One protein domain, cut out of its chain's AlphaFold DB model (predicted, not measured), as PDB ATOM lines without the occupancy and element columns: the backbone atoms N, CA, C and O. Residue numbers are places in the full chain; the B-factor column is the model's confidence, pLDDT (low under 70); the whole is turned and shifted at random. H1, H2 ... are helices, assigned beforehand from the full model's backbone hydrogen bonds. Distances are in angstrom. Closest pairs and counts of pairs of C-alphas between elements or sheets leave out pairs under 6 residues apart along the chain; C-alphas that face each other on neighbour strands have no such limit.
ATOM      1  N   PRO A  24     -50.966 -44.907 -14.455       69.00
ATOM      2  CA  PRO A  24     -50.292 -46.203 -14.589       69.00
ATOM      3  C   PRO A  24     -50.559 -46.907 -15.930       69.00
ATOM      4  O   PRO A  24     -49.668 -47.571 -16.463       69.00
ATOM      5  N   GLY A  25     -51.760 -46.728 -16.492       72.50
ATOM      6  CA  GLY A  25     -52.136 -47.265 -17.803       72.50
ATOM      7  C   GLY A  25     -51.319 -46.673 -18.952       72.50
ATOM      8  O   GLY A  25     -50.888 -47.412 -19.837       72.50
ATOM      9  N   ASP A  26     -51.015 -45.377 -18.897       72.88
ATOM     10  CA  ASP A  26     -50.248 -44.689 -19.937       72.88
ATOM     11  C   ASP A  26     -48.790 -45.145 -19.932       72.88
ATOM     12  O   ASP A  26     -48.204 -45.401 -20.984       72.88
ATOM     13  N   ARG A  27     -48.210 -45.355 -18.744       79.81
ATOM     14  CA  ARG A  27     -46.852 -45.911 -18.622       79.81
ATOM     15  C   ARG A  27     -46.778 -47.347 -19.131       79.81
ATOM     16  O   ARG A  27     -45.818 -47.699 -19.814       79.81
ATOM     17  N   ALA A  28     -47.789 -48.163 -18.827       79.38
ATOM     18  CA  ALA A  28     -47.881 -49.533 -19.330       79.38
ATOM     19  C   ALA A  28     -48.019 -49.561 -20.861       79.38
ATOM     20  O   ALA A  28     -47.353 -50.360 -21.522       79.38
ATOM     21  N   PHE A  29     -48.817 -48.652 -21.426       83.81
ATOM     22  CA  PHE A  29     -48.929 -48.479 -22.870       83.81
ATOM     23  C   PHE A  29     -47.589 -48.088 -23.504       83.81
ATOM     24  O   PHE A  29     -47.163 -48.739 -24.455       83.81
ATOM     25  N   VAL A  30     -46.892 -47.080 -22.965       85.81
ATOM     26  CA  VAL A  30     -45.584 -46.643 -23.487       85.81
ATOM     27  C   VAL A  30     -44.561 -47.778 -23.423       85.81
ATOM     28  O   VAL A  30     -43.856 -48.010 -24.401       85.81
ATOM     29  N   ALA A  31     -44.509 -48.528 -22.321       84.88
ATOM     30  CA  ALA A  31     -43.612 -49.676 -22.192       84.88
ATOM     31  C   ALA A  31     -43.917 -50.769 -23.233       84.88
ATOM     32  O   ALA A  31     -43.005 -51.274 -23.888       84.88
ATOM     33  N   ALA A  32     -45.196 -51.099 -23.433       84.69
ATOM     34  CA  ALA A  32     -45.613 -52.061 -24.450       84.69
ATOM     35  C   ALA A  32     -45.284 -51.571 -25.870       84.69
ATOM     36  O   ALA A  32     -44.783 -52.335 -26.695       84.69
ATOM     37  N   TRP A  33     -45.515 -50.287 -26.151       86.81
ATOM     38  CA  TRP A  33     -45.196 -49.669 -27.435       86.81
ATOM     39  C   TRP A  33     -43.691 -49.707 -27.732       86.81
ATOM     40  O   TRP A  33     -43.300 -50.137 -28.817       86.81
ATOM     41  N   LEU A  34     -42.842 -49.358 -26.760       90.06
ATOM     42  CA  LEU A  34     -41.384 -49.450 -26.900       90.06
ATOM     43  C   LEU A  34     -40.926 -50.893 -27.155       90.06
ATOM     44  O   LEU A  34     -40.126 -51.119 -28.060       90.06
ATOM     45  N   ALA A  35     -41.506 -51.882 -26.469       88.38
ATOM     46  CA  ALA A  35     -41.213 -53.295 -26.729       88.38
ATOM     47  C   ALA A  35     -41.606 -53.741 -28.154       88.38
ATOM     48  O   ALA A  35     -40.991 -54.645 -28.728       88.38
ATOM     49  N   HIS A  36     -42.624 -53.128 -28.766       84.31
ATOM     50  CA  HIS A  36     -42.955 -53.365 -30.173       84.31
ATOM     51  C   HIS A  36     -41.956 -52.709 -31.136       84.31
ATOM     52  O   HIS A  36     -41.651 -53.308 -32.170       84.31
ATOM     53  N   VAL A  37     -41.437 -51.524 -30.800       85.75
ATOM     54  CA  VAL A  37     -40.375 -50.848 -31.564       85.75
ATOM     55  C   VAL A  37     -39.078 -51.657 -31.513       85.75
ATOM     56  O   VAL A  37     -38.528 -51.974 -32.564       85.75
ATOM     57  N   GLU A  38     -38.627 -52.064 -30.323       86.25
ATOM     58  CA  GLU A  38     -37.417 -52.888 -30.148       86.25
ATOM     59  C   GLU A  38     -37.526 -54.233 -30.873       86.25
ATOM     60  O   GLU A  38     -36.573 -54.691 -31.499       86.25
ATOM     61  N   ALA A  39     -38.715 -54.842 -30.864       84.69
ATOM     62  CA  ALA A  39     -39.000 -56.059 -31.620       84.69
ATOM     63  C   ALA A  39     -39.111 -55.837 -33.146       84.69
ATOM     64  O   ALA A  39     -39.503 -56.761 -33.859       84.69
ATOM     65  N   GLY A  40     -38.859 -54.624 -33.650       82.06
ATOM     66  CA  GLY A  40     -38.929 -54.276 -35.073       82.06
ATOM     67  C   GLY A  40     -40.341 -54.311 -35.667       82.06
ATOM     68  O   GLY A  40     -40.503 -54.225 -36.882       82.06
ATOM     69  N   ARG A  41     -41.379 -54.436 -34.831       80.75
ATOM     70  CA  ARG A  41     -42.783 -54.517 -35.269       80.75
ATOM     71  C   ARG A  41     -43.355 -53.151 -35.642       80.75
ATOM     72  O   ARG A  41     -44.323 -53.079 -36.390       80.75
ATOM     73  N   ILE A  42     -42.769 -52.077 -35.115       80.44
ATOM     74  CA  ILE A  42     -43.128 -50.687 -35.412       80.44
ATOM     75  C   ILE A  42     -41.909 -50.007 -36.029       80.44
ATOM     76  O   ILE A  42     -40.806 -50.128 -35.509       80.44
ATOM     77  N   GLY A  43     -42.096 -49.307 -37.150       71.19
ATOM     78  CA  GLY A  43     -41.013 -48.601 -37.848       71.19
ATOM     79  C   GLY A  43     -40.052 -49.497 -38.641       71.19
ATOM     80  O   GLY A  43     -39.261 -48.975 -39.415       71.19
ATOM     81  N   GLY A  44     -40.155 -50.825 -38.513       69.06
ATOM     82  CA  GLY A  44     -39.380 -51.804 -39.288       69.06
ATOM     83  C   GLY A  44     -39.951 -52.125 -40.672       69.06
ATOM     84  O   GLY A  44     -39.446 -53.024 -41.344       69.06
ATOM     85  N   ASN A  45     -41.005 -51.427 -41.111       71.81
ATOM     86  CA  ASN A  45     -41.521 -51.622 -42.460       71.81
ATOM     87  C   ASN A  45     -40.446 -51.213 -43.475       71.81
ATOM     88  O   ASN A  45     -39.851 -50.141 -43.322       71.81
ATOM     89  N   PRO A  46     -40.201 -52.030 -44.515       73.56
ATOM     90  CA  PRO A  46     -39.311 -51.629 -45.587       73.56
ATOM     91  C   PRO A  46     -39.803 -50.302 -46.187       73.56
ATOM     92  O   PRO A  46     -41.016 -50.047 -46.191       73.56
ATOM     93  N   PRO A  47     -38.886 -49.455 -46.690       77.56
ATOM     94  CA  PRO A  47     -39.264 -48.236 -47.389       77.56
ATOM     95  C   PRO A  47     -40.340 -48.541 -48.433       77.56
ATOM     96  O   PRO A  47     -40.259 -49.552 -49.135       77.56
ATOM     97  N   MET A  48     -41.357 -47.681 -48.514       82.31
ATOM     98  CA  MET A  48     -42.433 -47.835 -49.491       82.31
ATOM     99  C   MET A  48     -41.827 -47.954 -50.893       82.31
ATOM    100  O   MET A  48     -41.006 -47.125 -51.282       82.31
ATOM    101  N   SER A  49     -42.225 -48.984 -51.646       87.88
ATOM    102  CA  SER A  49     -41.754 -49.140 -53.022       87.88
ATOM    103  C   SER A  49     -42.246 -47.981 -53.889       87.88
ATOM    104  O   SER A  49     -43.327 -47.438 -53.654       87.88
ATOM    105  N   GLU A  50     -41.483 -47.621 -54.921       88.31
ATOM    106  CA  GLU A  50     -41.884 -46.564 -55.863       88.31
ATOM    107  C   GLU A  50     -43.225 -46.879 -56.547       88.31
ATOM    108  O   GLU A  50     -44.036 -45.983 -56.769       88.31
ATOM    109  N   GLU A  51     -43.517 -48.158 -56.793       88.94
ATOM    110  CA  GLU A  51     -44.817 -48.611 -57.300       88.94
ATOM    111  C   GLU A  51     -45.956 -48.321 -56.308       88.94
ATOM    112  O   GLU A  51     -46.966 -47.715 -56.674       88.94
ATOM    113  N   SER A  52     -45.780 -48.684 -55.032       83.56
ATOM    114  CA  SER A  52     -46.775 -48.404 -53.987       83.56
ATOM    115  C   SER A  52     -46.953 -46.902 -53.779       83.56
ATOM    116  O   SER A  52     -48.075 -46.417 -53.633       83.56
ATOM    117  N   ARG A  53     -45.856 -46.144 -53.841       85.50
ATOM    118  CA  ARG A  53     -45.867 -44.684 -53.752       85.50
ATOM    119  C   ARG A  53     -46.652 -44.059 -54.901       85.50
ATOM    120  O   ARG A  53     -47.473 -43.174 -54.666       85.50
ATOM    121  N   ALA A  54     -46.447 -44.530 -56.131       85.94
ATOM    122  CA  ALA A  54     -47.188 -44.057 -57.296       85.94
ATOM    123  C   ALA A  54     -48.693 -44.347 -57.175       85.94
ATOM    124  O   ALA A  54     -49.506 -43.471 -57.478       85.94
ATOM    125  N   ALA A  55     -49.064 -45.531 -56.675       84.56
ATOM    126  CA  ALA A  55     -50.459 -45.892 -56.428       84.56
ATOM    127  C   ALA A  55     -51.108 -44.997 -55.357       84.56
ATOM    128  O   ALA A  55     -52.217 -44.500 -55.558       84.56
ATOM    129  N   VAL A  56     -50.401 -44.725 -54.253       83.44
ATOM    130  CA  VAL A  56     -50.868 -43.799 -53.208       83.44
ATOM    131  C   VAL A  56     -51.083 -42.402 -53.785       83.44
ATOM    132  O   VAL A  56     -52.168 -41.849 -53.636       83.44
ATOM    133  N   LEU A  57     -50.112 -41.859 -54.522       84.06
ATOM    134  CA  LEU A  57     -50.226 -40.526 -55.125       84.06
ATOM    135  C   LEU A  57     -51.352 -40.438 -56.168       84.06
ATOM    136  O   LEU A  57     -51.995 -39.395 -56.301       84.06
ATOM    137  N   ALA A  58     -51.604 -41.510 -56.924       83.69
ATOM    138  CA  ALA A  58     -52.728 -41.574 -57.854       83.69
ATOM    139  C   ALA A  58     -54.070 -41.556 -57.106       83.69
ATOM    140  O   ALA A  58     -54.956 -40.778 -57.465       83.69
ATOM    141  N   ASN A  59     -54.192 -42.338 -56.032       80.25
ATOM    142  CA  ASN A  59     -55.386 -42.366 -55.190       80.25
ATOM    143  C   ASN A  59     -55.613 -41.021 -54.476       80.25
ATOM    144  O   ASN A  59     -56.737 -40.519 -54.459       80.25
ATOM    145  N   GLU A  60     -54.554 -40.389 -53.963       77.94
ATOM    146  CA  GLU A  60     -54.608 -39.051 -53.358       77.94
ATOM    147  C   GLU A  60     -55.136 -38.003 -54.347       77.94
ATOM    148  O   GLU A  60     -55.986 -37.190 -53.990       77.94
ATOM    149  N   ARG A  61     -54.696 -38.043 -55.614       76.25
ATOM    150  CA  ARG A  61     -55.185 -37.118 -56.655       76.25
ATOM    151  C   ARG A  61     -56.676 -37.276 -56.934       76.25
ATOM    152  O   ARG A  61     -57.331 -36.282 -57.243       76.25
ATOM    153  N   VAL A  62     -57.197 -38.499 -56.844       79.12
ATOM    154  CA  VAL A  62     -58.627 -38.785 -57.028       79.12
ATOM    155  C   VAL A  62     -59.439 -38.295 -55.828       79.12
ATOM    156  O   VAL A  62     -60.502 -37.712 -56.018       79.12
ATOM    157  N   LEU A  63     -58.940 -38.498 -54.606       72.06
ATOM    158  CA  LEU A  63     -59.671 -38.192 -53.371       72.06
ATOM    159  C   LEU A  63     -59.587 -36.718 -52.947       72.06
ATOM    160  O   LEU A  63     -60.572 -36.162 -52.468       72.06
ATOM    161  N   CYS A  64     -58.429 -36.079 -53.111       70.31
ATOM    162  CA  CYS A  64     -58.143 -34.742 -52.578       70.31
ATOM    163  C   CYS A  64     -57.928 -33.676 -53.668       70.31
ATOM    164  O   CYS A  64     -57.686 -32.509 -53.360       70.31
ATOM    165  N   GLY A  65     -57.996 -34.048 -54.951       65.81
ATOM    166  CA  GLY A  65     -57.629 -33.162 -56.055       65.81
ATOM    167  C   GLY A  65     -56.130 -32.829 -56.080       65.81
ATOM    168  O   GLY A  65     -55.301 -33.487 -55.454       65.81
TER     169      GLY A  65
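AT A GLANCE: This is residues 24 to 65 of the 72 residues of an uncharacterized protein of Porphyrobacter sp. YT40 (UniProt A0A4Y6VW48). Two helices, H1 and H2, stand as the separated arms of a wide, open U, and a long link, residues 39 to 49, runs along its base. The space between the arms is empty, and the two ends of the printed part, Pro 24 and Gly 65, lie at the far tips of the arms. The printed part has 42 residues with two named helices, H1 then H2 along the chain, and no named strand; the class is all helix. The whole is extended, with a radius of gyration of the C-alphas of 16.5 A, and the C-alphas span 44 by 22 by 6 A along their three main axes.

IN THESE COORDINATES: H1 and H2 are the longest helices, with 15 residues each. H1 is residues 24 to 38, 21.3 A from first to last C-alpha; it begins with C-alpha 24 at (-50.292, -46.203, -14.589) and ends with C-alpha 38 at (-37.417, -52.888, -30.148). H2 is residues 50 to 64, 20.4 A from first to last C-alpha, and ends with C-alpha 64 at (-58.143, -34.742, -52.578).

HOW THE PARTS SIT: H1 and H2 are apart, with no C-alpha of the one within 8 A of the other. Residues 24 to 32, which belong to H1, stand free. Residues 45 to 65, of which 50 to 64 belong to H2, stand free too. In both H1 and H2 every O i to N i+4 pair is within hydrogen-bond range.

THE WHOLE: The two C-alphas farthest apart, those of Pro 24 and Gly 65, are 44.1 A from each other. The printed part has no cut. The link from H1 to H2, 11 residues, is long. The mean pLDDT of the printed part is 80.6, and residues 24, 44 and 65 are under 70.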